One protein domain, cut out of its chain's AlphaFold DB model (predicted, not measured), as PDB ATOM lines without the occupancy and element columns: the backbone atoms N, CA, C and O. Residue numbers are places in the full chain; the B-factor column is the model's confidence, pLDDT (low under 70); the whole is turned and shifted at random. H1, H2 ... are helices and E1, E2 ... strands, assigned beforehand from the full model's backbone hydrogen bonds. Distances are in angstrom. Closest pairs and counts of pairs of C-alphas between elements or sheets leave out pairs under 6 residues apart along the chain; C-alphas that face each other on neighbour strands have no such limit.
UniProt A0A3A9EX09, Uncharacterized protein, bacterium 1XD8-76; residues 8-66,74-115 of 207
ATOM      1  N   GLU A   8     187.884 168.711 174.502       68.19
ATOM      2  CA  GLU A   8     187.169 168.972 175.761       68.19
ATOM      3  C   GLU A   8     185.823 168.241 175.854       68.19
ATOM      4  O   GLU A   8     184.978 168.608 176.672       68.19
ATOM      5  N   ARG A   9     185.588 167.219 175.019       74.69
ATOM      6  CA  ARG A   9     184.332 166.455 175.005       74.69
ATOM      7  C   ARG A   9     184.598 164.958 175.086       74.69
ATOM      8  O   ARG A   9     185.530 164.453 174.469       74.69
ATOM      9  N   LEU A  10     183.759 164.269 175.845       80.56
ATOM     10  CA  LEU A  10     183.659 162.821 175.880       80.56
ATOM     11  C   LEU A  10     182.660 162.401 174.802       80.56
ATOM     12  O   LEU A  10     181.481 162.755 174.884       80.56
ATOM     13  N   ILE A  11     183.145 161.680 173.791       85.94
ATOM     14  CA  ILE A  11     182.329 161.191 172.678       85.94
ATOM     15  C   ILE A  11     182.420 159.668 172.653       85.94
ATOM     16  O   ILE A  11     183.485 159.107 172.403       85.94
ATOM     17  N   ILE A  12     181.301 159.005 172.934       87.81
ATOM     18  CA  ILE A  12     181.205 157.550 173.038       87.81
ATOM     19  C   ILE A  12     179.956 157.092 172.293       87.81
ATOM     20  O   ILE A  12     178.894 157.699 172.406       87.81
ATOM     21  N   SER A  13     180.070 155.996 171.553       88.44
ATOM     22  CA  SER A  13     178.927 155.323 170.948       88.44
ATOM     23  C   SER A  13     179.097 153.821 171.049       88.44
ATOM     24  O   SER A  13     180.188 153.334 170.755       88.44
ATOM     25  N   GLY A  14     178.041 153.096 171.397       88.88
ATOM     26  CA  GLY A  14     178.110 151.642 171.466       88.88
ATOM     27  C   GLY A  14     177.091 151.023 172.403       88.88
ATOM     28  O   GLY A  14     176.195 151.697 172.913       88.88
ATOM     29  N   LYS A  15     177.239 149.724 172.641       88.88
ATOM     30  CA  LYS A  15     176.473 149.007 173.669       88.88
ATOM     31  C   LYS A  15     176.916 149.433 175.062       88.88
ATOM     32  O   LYS A  15     177.996 149.992 175.230       88.88
ATOM     33  N   ARG A  16     176.119 149.094 176.078       88.50
ATOM     34  CA  ARG A  16     176.440 149.389 177.484       88.50
ATOM     35  C   ARG A  16     177.877 148.998 177.849       88.50
ATOM     36  O   ARG A  16     178.635 149.841 178.299       88.50
ATOM     37  N   GLU A  17     178.284 147.768 177.553       88.75
ATOM     38  CA  GLU A  17     179.639 147.257 177.829       88.75
ATOM     39  C   GLU A  17     180.745 148.101 177.163       88.75
ATOM     40  O   GLU A  17     181.763 148.407 177.783       88.75
ATOM     41  N   GLU A  18     180.525 148.532 175.917       88.19
ATOM     42  CA  GLU A  18     181.460 149.369 175.152       88.19
ATOM     43  C   GLU A  18     181.534 150.792 175.723       88.19
ATOM     44  O   GLU A  18     182.611 151.394 175.778       88.19
ATOM     45  N   VAL A  19     180.400 151.318 176.195       88.81
ATOM     46  CA  VAL A  19     180.319 152.621 176.862       88.81
ATOM     47  C   VAL A  19     181.062 152.593 178.188       88.81
ATOM     48  O   VAL A  19     181.877 153.474 178.445       88.81
ATOM     49  N   ILE A  20     180.838 151.561 179.001       88.44
ATOM     50  CA  ILE A  20     181.522 151.366 180.282       88.44
ATOM     51  C   ILE A  20     183.030 151.221 180.067       88.44
ATOM     52  O   ILE A  20     183.814 151.892 180.740       88.44
ATOM     53  N   ALA A  21     183.462 150.419 179.088       84.44
ATOM     54  CA  ALA A  21     184.876 150.302 178.733       84.44
ATOM     55  C   ALA A  21     185.475 151.655 178.308       84.44
ATOM     56  O   ALA A  21     186.550 152.033 178.781       84.44
ATOM     57  N   SER A  22     184.746 152.421 177.492       83.38
ATOM     58  CA  SER A  22     185.166 153.752 177.047       83.38
ATOM     59  C   SER A  22     185.245 154.757 178.199       83.38
ATOM     60  O   SER A  22     186.188 155.537 178.251       83.38
ATOM     61  N   LEU A  23     184.314 154.732 179.157       82.50
ATOM     62  CA  LEU A  23     184.358 155.574 180.360       82.50
ATOM     63  C   LEU A  23     185.571 155.245 181.241       82.50
ATOM     64  O   LEU A  23     186.220 156.146 181.775       82.50
ATOM     65  N   ARG A  24     185.930 153.965 181.356       81.75
ATOM     66  CA  ARG A  24     187.129 153.542 182.091       81.75
ATOM     67  C   ARG A  24     188.409 154.041 181.427       81.75
ATOM     68  O   ARG A  24     189.279 154.580 182.104       81.75
ATOM     69  N   GLU A  25     188.521 153.884 180.111       76.06
ATOM     70  CA  GLU A  25     189.709 154.293 179.355       76.06
ATOM     71  C   GLU A  25     189.825 155.822 179.249       76.06
ATOM     72  O   GLU A  25     190.872 156.403 179.548       76.06
ATOM     73  N   GLN A  26     188.734 156.487 178.862       73.44
ATOM     74  CA  GLN A  26     188.726 157.918 178.575       73.44
ATOM     75  C   GLN A  26     188.608 158.767 179.848       73.44
ATOM     76  O   GLN A  26     189.304 159.768 179.981       73.44
ATOM     77  N   ALA A  27     187.785 158.371 180.821       70.19
ATOM     78  CA  ALA A  27     187.550 159.161 182.034       70.19
ATOM     79  C   ALA A  27     188.241 158.606 183.297       70.19
ATOM     80  O   ALA A  27     188.200 159.255 184.342       70.19
ATOM     81  N   GLY A  28     188.906 157.443 183.227       70.00
ATOM     82  CA  GLY A  28     189.588 156.830 184.378       70.00
ATOM     83  C   GLY A  28     188.646 156.371 185.486       70.00
ATOM     84  O   GLY A  28     189.043 156.287 186.648       70.00
ATOM     85  N   MET A  29     187.389 156.128 185.128       77.94
ATOM     86  CA  MET A  29     186.370 155.609 186.027       77.94
ATOM     87  C   MET A  29     186.656 154.139 186.350       77.94
ATOM     88  O   MET A  29     187.156 153.402 185.500       77.94
ATOM     89  N   ASP A  30     186.335 153.692 187.564       80.25
ATOM     90  CA  ASP A  30     186.192 152.256 187.801       80.25
ATOM     91  C   ASP A  30     184.871 151.744 187.201       80.25
ATOM     92  O   ASP A  30     184.010 152.518 186.788       80.25
ATOM     93  N   GLU A  31     184.732 150.426 187.092       81.31
ATOM     94  CA  GLU A  31     183.589 149.802 186.422       81.31
ATOM     95  C   GLU A  31     182.267 150.053 187.157       81.31
ATOM     96  O   GLU A  31     181.296 150.479 186.541       81.31
ATOM     97  N   ALA A  32     182.247 149.879 188.482       80.94
ATOM     98  CA  ALA A  32     181.051 150.110 189.292       80.94
ATOM     99  C   ALA A  32     180.602 151.576 189.239       80.94
ATOM    100  O   ALA A  32     179.415 151.883 189.337       80.94
ATOM    101  N   TYR A  33     181.556 152.488 189.094       76.75
ATOM    102  CA  TYR A  33     181.306 153.906 188.974       76.75
ATOM    103  C   TYR A  33     180.817 154.313 187.585       76.75
ATOM    104  O   TYR A  33     179.859 155.073 187.484       76.75
ATOM    105  N   ALA A  34     181.427 153.788 186.521       83.19
ATOM    106  CA  ALA A  34     180.957 154.006 185.157       83.19
ATOM    107  C   ALA A  34     179.499 153.539 184.987       83.19
ATOM    108  O   ALA A  34     178.716 154.223 184.331       83.19
ATOM    109  N   GLU A  35     179.122 152.428 185.633       86.56
ATOM    110  CA  GLU A  35     177.743 151.920 185.663       86.56
ATOM    111  C   GLU A  35     176.795 152.922 186.333       86.56
ATOM    112  O   GLU A  35     175.830 153.365 185.717       86.56
ATOM    113  N   LYS A  36     177.124 153.377 187.550       81.81
ATOM    114  CA  LYS A  36     176.332 154.399 188.261       81.81
ATOM    115  C   LYS A  36     176.218 155.709 187.487       81.81
ATOM    116  O   LYS A  36     175.188 156.376 187.544       81.81
ATOM    117  N   TRP A  37     177.291 156.105 186.810       85.56
ATOM    118  CA  TRP A  37     177.330 157.327 186.022       85.56
ATOM    119  C   TRP A  37     176.411 157.239 184.802       85.56
ATOM    120  O   TRP A  37     175.679 158.184 184.509       85.56
ATOM    121  N   LEU A  38     176.393 156.085 184.134       87.31
ATOM    122  CA  LEU A  38     175.476 155.835 183.030       87.31
ATOM    123  C   LEU A  38     174.019 155.748 183.512       87.31
ATOM    124  O   LEU A  38     173.158 156.391 182.916       87.31
ATOM    125  N   ASP A  39     173.755 155.054 184.624       85.44
ATOM    126  CA  ASP A  39     172.421 154.975 185.245       85.44
ATOM    127  C   ASP A  39     171.870 156.360 185.604       85.44
ATOM    128  O   ASP A  39     170.686 156.643 185.418       85.44
ATOM    129  N   PHE A  40     172.737 157.254 186.090       81.56
ATOM    130  CA  PHE A  40     172.363 158.632 186.379       81.56
ATOM    131  C   PHE A  40     171.883 159.355 185.117       81.56
ATOM    132  O   PHE A  40     170.803 159.946 185.135       81.56
ATOM    133  N   LEU A  41     172.642 159.280 184.018       84.19
ATOM    134  CA  LEU A  41     172.257 159.918 182.754       84.19
ATOM    135  C   LEU A  41     170.991 159.321 182.142       84.19
ATOM    136  O   LEU A  41     170.198 160.057 181.559       84.19
ATOM    137  N   GLU A  42     170.786 158.011 182.283       84.81
ATOM    138  CA  GLU A  42     169.540 157.358 181.874       84.81
ATOM    139  C   GLU A  42     168.344 157.885 182.677       84.81
ATOM    140  O   GLU A  42     167.268 158.102 182.118       84.81
ATOM    141  N   SER A  43     168.533 158.113 183.980       79.62
ATOM    142  CA  SER A  43     167.478 158.593 184.874       79.62
ATOM    143  C   SER A  43     167.160 160.083 184.717       79.62
ATOM    144  O   SER A  43     166.004 160.474 184.885       79.62
ATOM    145  N   ASP A  44     168.158 160.911 184.397       76.25
ATOM    146  CA  ASP A  44     168.004 162.361 184.304       76.25
ATOM    147  C   ASP A  44     168.897 162.998 183.221       76.25
ATOM    148  O   ASP A  44     169.909 163.645 183.516       76.25
ATOM    149  N   PRO A  45     168.505 162.894 181.941       77.06
ATOM    150  CA  PRO A  45     169.229 163.543 180.852       77.06
ATOM    151  C   PRO A  45     169.098 165.077 180.862       77.06
ATOM    152  O   PRO A  45     169.827 165.745 180.133       77.06
ATOM    153  N   SER A  46     168.206 165.662 181.679       72.50
ATOM    154  CA  SER A  46     167.981 167.119 181.729       72.50
ATOM    155  C   SER A  46     169.133 167.904 182.363       72.50
ATOM    156  O   SER A  46     169.183 169.128 182.278       72.50
ATOM    157  N   VAL A  47     170.077 167.195 182.986       69.56
ATOM    158  CA  VAL A  47     171.322 167.757 183.520       69.56
ATOM    159  C   VAL A  47     172.270 168.267 182.429       69.56
ATOM    160  O   VAL A  47     173.178 169.047 182.715       69.56
ATOM    161  N   LEU A  48     172.094 167.806 181.191       77.75
ATOM    162  CA  LEU A  48     172.960 168.146 180.070       77.75
ATOM    163  C   LEU A  48     172.613 169.529 179.516       77.75
ATOM    164  O   LEU A  48     171.444 169.892 179.403       77.75
ATOM    165  N   GLY A  49     173.636 170.302 179.153       71.69
ATOM    166  CA  GLY A  49     173.429 171.578 178.472       71.69
ATOM    167  C   GLY A  49     172.851 171.397 177.065       71.69
ATOM    168  O   GLY A  49     173.003 170.343 176.454       71.69
ATOM    169  N   ASP A  50     172.263 172.458 176.505       74.00
ATOM    170  CA  ASP A  50     171.626 172.439 175.175       74.00
ATOM    171  C   ASP A  50     172.550 171.963 174.037       74.00
ATOM    172  O   ASP A  50     172.090 171.500 172.992       74.00
ATOM    173  N   ASP A  51     173.867 172.105 174.210       77.31
ATOM    174  CA  ASP A  51     174.865 171.679 173.234       77.31
ATOM    175  C   ASP A  51     175.433 170.276 173.499       77.31
ATOM    176  O   ASP A  51     176.335 169.847 172.782       77.31
ATOM    177  N   GLU A  52     174.949 169.571 174.520       81.94
ATOM    178  CA  GLU A  52     175.349 168.224 174.924       81.94
ATOM    179  C   GLU A  52     174.261 167.203 174.580       81.94
ATOM    180  O   GLU A  52     173.078 167.523 174.510       81.94
ATOM    181  N   LYS A  53     174.662 165.956 174.324       88.12
ATOM    182  CA  LYS A  53     173.743 164.907 173.881       88.12
ATOM    183  C   LYS A  53     173.954 163.599 174.621       88.12
ATOM    184  O   LYS A  53     175.076 163.101 174.706       88.12
ATOM    185  N   PHE A  54     172.839 163.024 175.051       89.56
ATOM    186  CA  PHE A  54     172.705 161.639 175.473       89.56
ATOM    187  C   PHE A  54     171.500 161.043 174.746       89.56
ATOM    188  O   PHE A  54     170.384 161.545 174.869       89.56
ATOM    189  N   GLU A  55     171.733 160.008 173.948       88.00
ATOM    190  CA  GLU A  55     170.694 159.318 173.187       88.00
ATOM    191  C   GLU A  55     170.781 157.815 173.470       88.00
ATOM    192  O   GLU A  55     171.854 157.215 173.385       88.00
ATOM    193  N   GLN A  56     169.638 157.207 173.782       88.31
ATOM    194  CA  GLN A  56     169.488 155.766 173.961       88.31
ATOM    195  C   GLN A  56     168.576 155.236 172.851       88.31
ATOM    196  O   GLN A  56     167.457 155.711 172.667       88.31
ATOM    197  N   SER A  57     169.059 154.259 172.088       84.06
ATOM    198  CA  SER A  57     168.325 153.639 170.983       84.06
ATOM    199  C   SER A  57     168.176 152.144 171.224       84.06
ATOM    200  O   SER A  57     169.162 151.445 171.451       84.06
ATOM    201  N   LEU A  58     166.943 151.642 171.150       81.44
ATOM    202  CA  LEU A  58     166.657 150.214 171.271       81.44
ATOM    203  C   LEU A  58     167.233 149.464 170.060       81.44
ATOM    204  O   LEU A  58     166.901 149.776 168.915       81.44
ATOM    205  N   CYS A  59     168.061 148.456 170.310       71.06
ATOM    206  CA  CYS A  59     168.506 147.491 169.316       71.06
ATOM    207  C   CYS A  59     167.998 146.095 169.697       71.06
ATOM    208  O   CYS A  59     168.055 145.682 170.852       71.06
ATOM    209  N   MET A  60     167.448 145.368 168.726       70.38
ATOM    210  CA  MET A  60     167.096 143.961 168.920       70.38
ATOM    211  C   MET A  60     168.242 143.116 168.386       70.38
ATOM    212  O   MET A  60     168.610 143.257 167.221       70.38
ATOM    213  N   GLU A  61     168.809 142.265 169.236       62.50
ATOM    214  CA  GLU A  61     169.813 141.290 168.818       62.50
ATOM    215  C   GLU A  61     169.224 139.885 168.872       62.50
ATOM    216  O   GLU A  61     168.547 139.515 169.836       62.50
ATOM    217  N   GLU A  62     169.487 139.114 167.821       56.53
ATOM    218  CA  GLU A  62     169.175 137.693 167.773       56.53
ATOM    219  C   GLU A  62     170.187 136.941 168.643       56.53
ATOM    220  O   GLU A  62     171.398 137.129 168.518       56.53
ATOM    221  N   ILE A  63     169.695 136.102 169.553       57.91
ATOM    222  CA  ILE A  63     170.554 135.179 170.290       57.91
ATOM    223  C   ILE A  63     170.834 133.989 169.372       57.91
ATOM    224  O   ILE A  63     169.936 133.199 169.081       57.91
ATOM    225  N   GLU A  64     172.087 133.836 168.940       52.56
ATOM    226  CA  GLU A  64     172.562 132.563 168.401       52.56
ATOM    227  C   GLU A  64     172.663 131.566 169.563       52.56
ATOM    228  O   GLU A  64     173.678 131.479 170.255       52.56
ATOM    229  N   GLU A  65     171.590 130.817 169.826       50.41
ATOM    230  CA  GLU A  65     171.715 129.615 170.643       50.41
ATOM    231  C   GLU A  65     172.572 128.610 169.868       50.41
ATOM    232  O   GLU A  65     172.137 128.006 168.886       50.41
ATOM    233  N   GLY A  66     173.826 128.455 170.297       52.03
ATOM    234  CA  GLY A  66     174.704 127.391 169.832       52.03
ATOM    235  C   GLY A  66     174.074 126.032 170.131       52.03
ATOM    236  O   GLY A  66     174.139 125.547 171.258       52.03
ATOM    237  N   LEU A  74     162.763 129.193 167.833       44.72
ATOM    238  CA  LEU A  74     162.045 130.434 168.085       44.72
ATOM    239  C   LEU A  74     163.091 131.437 168.597       44.72
ATOM    240  O   LEU A  74     163.374 131.465 169.790       44.72
ATOM    241  N   GLY A  75     163.721 132.188 167.689       49.84
ATOM    242  CA  GLY A  75     164.779 133.140 168.035       49.84
ATOM    243  C   GLY A  75     164.326 134.094 169.142       49.84
ATOM    244  O   GLY A  75     163.452 134.937 168.933       49.84
ATOM    245  N   LEU A  76     164.895 133.936 170.338       51.78
ATOM    246  CA  LEU A  76     164.680 134.840 171.460       51.78
ATOM    247  C   LEU A  76     165.366 136.171 171.124       51.78
ATOM    248  O   LEU A  76     166.590 136.253 171.081       51.78
ATOM    249  N   MET A  77     164.571 137.209 170.860       52.12
ATOM    250  CA  MET A  77     165.066 138.578 170.709       52.12
ATOM    251  C   MET A  77     165.196 139.204 172.097       52.12
ATOM    252  O   MET A  77     164.191 139.361 172.794       52.12
ATOM    253  N   MET A  78     166.413 139.567 172.508       53.06
ATOM    254  CA  MET A  78     166.606 140.367 173.719       53.06
ATOM    255  C   MET A  78     166.714 141.854 173.365       53.06
ATOM    256  O   MET A  78     167.485 142.208 172.467       53.06
ATOM    257  N   PRO A  79     165.972 142.736 174.062       60.22
ATOM    258  CA  PRO A  79     166.148 144.168 173.912       60.22
ATOM    259  C   PRO A  79     167.520 144.549 174.467       60.22
ATOM    260  O   PRO A  79     167.804 144.358 175.649       60.22
ATOM    261  N   LYS A  80     168.373 145.087 173.605       74.12
ATOM    262  CA  LYS A  80     169.599 145.773 173.993       74.12
ATOM    263  C   LYS A  80     169.464 147.255 173.667       74.12
ATOM    264  O   LYS A  80     168.558 147.680 172.951       74.12
ATOM    265  N   TYR A  81     170.359 148.052 174.228       79.88
ATOM    266  CA  TYR A  81     170.394 149.488 174.000       79.88
ATOM    267  C   TYR A  81     171.761 149.886 173.466       79.88
ATOM    268  O   TYR A  81     172.794 149.482 174.006       79.88
ATOM    269  N   ASN A  82     171.735 150.688 172.410       86.81
ATOM    270  CA  ASN A  82     172.881 151.434 171.929       86.81
ATOM    271  C   ASN A  82     172.806 152.848 172.498       86.81
ATOM    272  O   ASN A  82     171.747 153.476 172.491       86.81
ATOM    273  N   TYR A  83     173.945 153.347 172.946       88.81
ATOM    274  CA  TYR A  83     174.097 154.672 173.516       88.81
ATOM    275  C   TYR A  83     174.910 155.539 172.573       88.81
ATOM    276  O   TYR A  83     175.849 155.068 171.926       88.81
ATOM    277  N   TYR A  84     174.573 156.820 172.539       90.75
ATOM    278  CA  TYR A  84     175.407 157.871 171.987       90.75
ATOM    279  C   TYR A  84     175.545 158.979 173.030       90.75
ATOM    280  O   TYR A  84     174.554 159.553 173.479       90.75
ATOM    281  N   ILE A  85     176.783 159.261 173.421       88.62
ATOM    282  CA  ILE A  85     177.141 160.243 174.439       88.62
ATOM    283  C   ILE A  85     178.084 161.245 173.788       88.62
ATOM    284  O   ILE A  85     179.132 160.868 173.271       88.62
ATOM    285  N   ASN A  86     177.716 162.519 173.809       88.69
ATOM    286  CA  ASN A  86     178.568 163.629 173.406       88.69
ATOM    287  C   ASN A  86     178.390 164.764 174.406       88.69
ATOM    288  O   ASN A  86     177.513 165.619 174.266       88.69
ATOM    289  N   ILE A  87     179.239 164.757 175.422       83.12
ATOM    290  CA  ILE A  87     179.150 165.689 176.541       83.12
ATOM    291  C   ILE A  87     180.496 166.358 176.769       83.12
ATOM    292  O   ILE A  87     181.552 165.811 176.459       83.12
ATOM    293  N   LYS A  88     180.480 167.568 177.306       77.31
ATOM    294  CA  LYS A  88     181.680 168.279 177.713       77.31
ATOM    295  C   LYS A  88     182.315 167.565 178.888       77.31
ATOM    296  O   LYS A  88     181.674 167.038 179.788       77.31
ATOM    297  N   ALA A  89     183.621 167.632 178.931       70.50
ATOM    298  CA  ALA A  89     184.397 167.064 180.003       70.50
ATOM    299  C   ALA A  89     184.193 167.750 181.359       70.50
ATOM    300  O   ALA A  89     184.277 167.101 182.397       70.50
ATOM    301  N   ALA A  90     183.900 169.055 181.353       65.94
ATOM    302  CA  ALA A  90     183.470 169.768 182.553       65.94
ATOM    303  C   ALA A  90     182.187 169.142 183.123       65.94
ATOM    304  O   ALA A  90     182.070 168.976 184.335       65.94
ATOM    305  N   THR A  91     181.272 168.725 182.244       74.56
ATOM    306  CA  THR A  91     180.034 168.044 182.622       74.56
ATOM    307  C   THR A  91     180.314 166.659 183.185       74.56
ATOM    308  O   THR A  91     179.813 166.339 184.259       74.56
ATOM    309  N   VAL A  92     181.191 165.876 182.540       74.81
ATOM    310  CA  VAL A  92     181.672 164.585 183.075       74.81
ATOM    311  C   VAL A  92     182.204 164.763 184.496       74.81
ATOM    312  O   VAL A  92     181.757 164.077 185.407       74.81
ATOM    313  N   PHE A  93     183.118 165.718 184.696       70.12
ATOM    314  CA  PHE A  93     183.736 165.988 185.993       70.12
ATOM    315  C   PHE A  93     182.715 166.351 187.077       70.12
ATOM    316  O   PHE A  93     182.806 165.875 188.206       70.12
ATOM    317  N   LEU A  94     181.735 167.184 186.743       69.88
ATOM    318  CA  LEU A  94     180.726 167.633 187.692       69.88
ATOM    319  C   LEU A  94     179.712 166.561 188.053       69.88
ATOM    320  O   LEU A  94     179.444 166.359 189.236       69.88
ATOM    321  N   LEU A  95     179.184 165.850 187.056       72.06
ATOM    322  CA  LEU A  95     178.355 164.667 187.292       72.06
ATOM    323  C   LEU A  95     179.082 163.698 188.209       72.06
ATOM    324  O   LEU A  95     178.512 163.137 189.142       72.06
ATOM    325  N   SER A  96     180.386 163.590 188.008       69.81
ATOM    326  CA  SER A  96     181.187 162.741 188.838       69.81
ATOM    327  C   SER A  96     181.358 163.197 190.293       69.81
ATOM    328  O   SER A  96     181.405 162.358 191.193       69.81
ATOM    329  N   LEU A  97     181.396 164.506 190.556       64.81
ATOM    330  CA  LEU A  97     181.331 165.049 191.921       64.81
ATOM    331  C   LEU A  97     179.988 164.741 192.598       64.81
ATOM    332  O   LEU A  97     179.931 164.485 193.805       64.81
ATOM    333  N   ILE A  98     178.909 164.789 191.818       65.38
ATOM    334  CA  ILE A  98     177.536 164.638 192.295       65.38
ATOM    335  C   ILE A  98     177.236 163.187 192.708       65.38
ATOM    336  O   ILE A  98     176.605 162.986 193.740       65.38
ATOM    337  N   ILE A  99     177.726 162.193 191.960       66.19
ATOM    338  CA  ILE A  99     177.370 160.761 192.104       66.19
ATOM    339  C   ILE A  99     178.084 160.032 193.271       66.19
ATOM    340  O   ILE A  99     177.760 158.884 193.563       66.19
ATOM    341  N   ASP A 100     178.989 160.709 193.982       59.16
ATOM    342  CA  ASP A 100     179.904 160.176 195.015       59.16
ATOM    343  C   ASP A 100     181.129 159.440 194.441       59.16
ATOM    344  O   ASP A 100     181.030 158.356 193.869       59.16
ATOM    345  N   ASN A 101     182.308 159.974 194.794       53.00
ATOM    346  CA  ASN A 101     183.617 159.312 194.924       53.00
ATOM    347  C   ASN A 101     184.691 159.480 193.819       53.00
ATOM    348  O   ASN A 101     184.448 159.871 192.682       53.00
ATOM    349  N   LYS A 102     185.942 159.253 194.258       48.38
ATOM    350  CA  LYS A 102     187.241 159.634 193.666       48.38
ATOM    351  C   LYS A 102     187.425 159.245 192.192       48.38
ATOM    352  O   LYS A 102     187.908 158.155 191.898       48.38
ATOM    353  N   ILE A 103     187.221 160.190 191.275       47.09
ATOM    354  CA  ILE A 103     187.832 160.080 189.946       47.09
ATOM    355  C   ILE A 103     189.346 160.196 190.099       47.09
ATOM    356  O   ILE A 103     189.859 161.166 190.662       47.09
ATOM    357  N   SER A 104     190.072 159.234 189.542       47.12
ATOM    358  CA  SER A 104     191.509 159.348 189.342       47.12
ATOM    359  C   SER A 104     191.745 159.633 187.863       47.12
ATOM    360  O   SER A 104     191.879 158.708 187.072       47.12
ATOM    361  N   PHE A 105     191.759 160.914 187.475       47.00
ATOM    362  CA  PHE A 105     191.998 161.303 186.082       47.00
ATOM    363  C   PHE A 105     193.369 160.789 185.621       47.00
ATOM    364  O   PHE A 105     194.391 161.230 186.163       47.00
ATOM    365  N   PRO A 106     193.448 159.892 184.624       39.53
ATOM    366  CA  PRO A 106     194.709 159.560 183.994       39.53
ATOM    367  C   PRO A 106     195.170 160.814 183.253       39.53
ATOM    368  O   PRO A 106     194.398 161.438 182.528       39.53
ATOM    369  N   ALA A 107     196.440 161.186 183.405       35.69
ATOM    370  CA  ALA A 107     197.016 162.404 182.824       35.69
ATOM    371  C   ALA A 107     196.952 162.487 181.278       35.69
ATOM    372  O   ALA A 107     197.435 163.456 180.699       35.69
ATOM    373  N   VAL A 108     196.399 161.470 180.610       38.41
ATOM    374  CA  VAL A 108     196.422 161.290 179.157       38.41
ATOM    375  C   VAL A 108     195.029 161.391 178.521       38.41
ATOM    376  O   VAL A 108     194.954 161.740 177.346       38.41
ATOM    377  N   SER A 109     193.928 161.135 179.236       44.47
ATOM    378  CA  SER A 109     192.671 160.763 178.563       44.47
ATOM    379  C   SER A 109     191.555 161.814 178.499       44.47
ATOM    380  O   SER A 109     190.640 161.669 177.703       44.47
ATOM    381  N   LEU A 110     191.713 162.964 179.143       45.38
ATOM    382  CA  LEU A 110     191.150 164.237 178.683       45.38
ATOM    383  C   LEU A 110     192.143 165.313 179.114       45.38
ATOM    384  O   LEU A 110     192.693 165.214 180.208       45.38
ATOM    385  N   GLY A 111     192.425 166.313 178.272       40.56
ATOM    386  CA  GLY A 111     193.455 167.354 178.482       40.56
ATOM    387  C   GLY A 111     193.159 168.338 179.625       40.56
ATOM    388  O   GLY A 111     193.427 169.529 179.523       40.56
ATOM    389  N   LEU A 112     192.566 167.827 180.697       39.22
ATOM    390  CA  LEU A 112     191.800 168.467 181.743       39.22
ATOM    391  C   LEU A 112     192.271 167.941 183.100       39.22
ATOM    392  O   LEU A 112     191.507 167.791 184.049       39.22
ATOM    393  N   ALA A 113     193.592 167.876 183.258       42.19
ATOM    394  CA  ALA A 113     194.178 168.516 184.428       42.19
ATOM    395  C   ALA A 113     193.801 170.019 184.402       42.19
ATOM    396  O   ALA A 113     194.650 170.891 184.223       42.19
ATOM    397  N   VAL A 114     192.500 170.328 184.491       43.59
ATOM    398  CA  VAL A 114     191.971 171.684 184.539       43.59
ATOM    399  C   VAL A 114     192.495 172.251 185.826       43.59
ATOM    400  O   VAL A 114     192.242 171.732 186.918       43.59
ATOM    401  N   ARG A 115     193.297 173.292 185.667       40.94
ATOM    402  CA  ARG A 115     193.838 174.118 186.733       40.94
ATOM    403  C   ARG A 115     192.743 174.413 187.772       40.94
ATOM    404  O   ARG A 115     191.912 175.274 187.549       40.94
TER     405      ARG A 115
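AT A GLANCE: This is residues 8 to 66 and 74 to 115 of the 207 residues of an uncharacterized protein of bacterium 1XD8-76 (UniProt A0A3A9EX09). A narrow antiparallel sheet of three strands is covered on one face by helices at one end, and its two longer strands, E2 and E3, run on past the end of E1 as a two-stranded arm that makes much of the length. H1 packs along E1, H2 crosses H1 steeply and only grazes the sheet with residues 38 to 42, and H3 starts at the end of E3 away from the arm. The printed part has 101 residues, with three named helices and three named strands in the order E1 H1 H2 E2 E3 H3; the sheet's order is E1, E3, E2, and the class is mixed, helices and strands. The whole is only just compact, close to loose, with a radius of gyration of the C-alphas of 15.0 A, and elongated, spanning 57 by 29 by 22 A.

IN THESE COORDINATES: E1, residues 9 to 15, begins at C-alpha 9 (184.332, 166.455, 175.005) and is 19.2 A long. H1, residues 16 to 27, is 15.5 A long, and H2, residues 31 to 43, is 18.4 A long. E2, residues 53 to 62, is 28.3 A long. After the cut, E3, residues 77 to 88, is 34.7 A long and begins at C-alpha 77 (165.066, 138.578, 170.709). H3, residues 89 to 98, is 14.3 A long and ends at C-alpha 98 (177.536, 164.638, 192.295).

HOW THE PARTS SIT: E1 and E2 are the edge strands and E3 is the inner strand. E1 and E3 are antiparallel at 175 degrees, with N 12 and O 85 within hydrogen-bond range at 2.9 A. E3 and E2 are antiparallel at 159 degrees, with N 57 and O 82 at 2.8 A. E1, H1 and H2, and E2 form a split strand-helix-strand unit, two strands running the same way with E3 between them, and its crossover is right-handed. H1 is on the sheet over E1, at a height over the sheet of 6.9 A; it runs along the strands, at 22 degrees to E1 on the local plane. H1 and H3 on one face of the sheet make two layers, helices over strands. H1, with residues 20 to 24 alone, touches H2; their closest C-alphas, of Ile 20 and Ala 34, are 5.6 A apart, and they run opposite ways at a steep tilt of 68 degrees, only just short of about perpendicular. H2 and H3 are close but not clearly touching, the closest C-alphas, of Trp 37 and Ser 96, being 7.2 A apart. In H1, H2 and H3 every O i to N i+4 pair is within hydrogen-bond range.

THE WHOLE: The two C-alphas farthest apart, of Leu 74 and Arg 115, are 57.2 A apart. Residues 67 to 73 are not printed, and C-alphas 66 and 74 are 13.1 A apart across this cut. Of the links printed whole, none is long. Residues 99 to 115 hold no named element. The mean pLDDT of the printed part is 71.1, and it is under 70 at 36 residues, among them 61 to 66, 74 to 79 and 96 to 115.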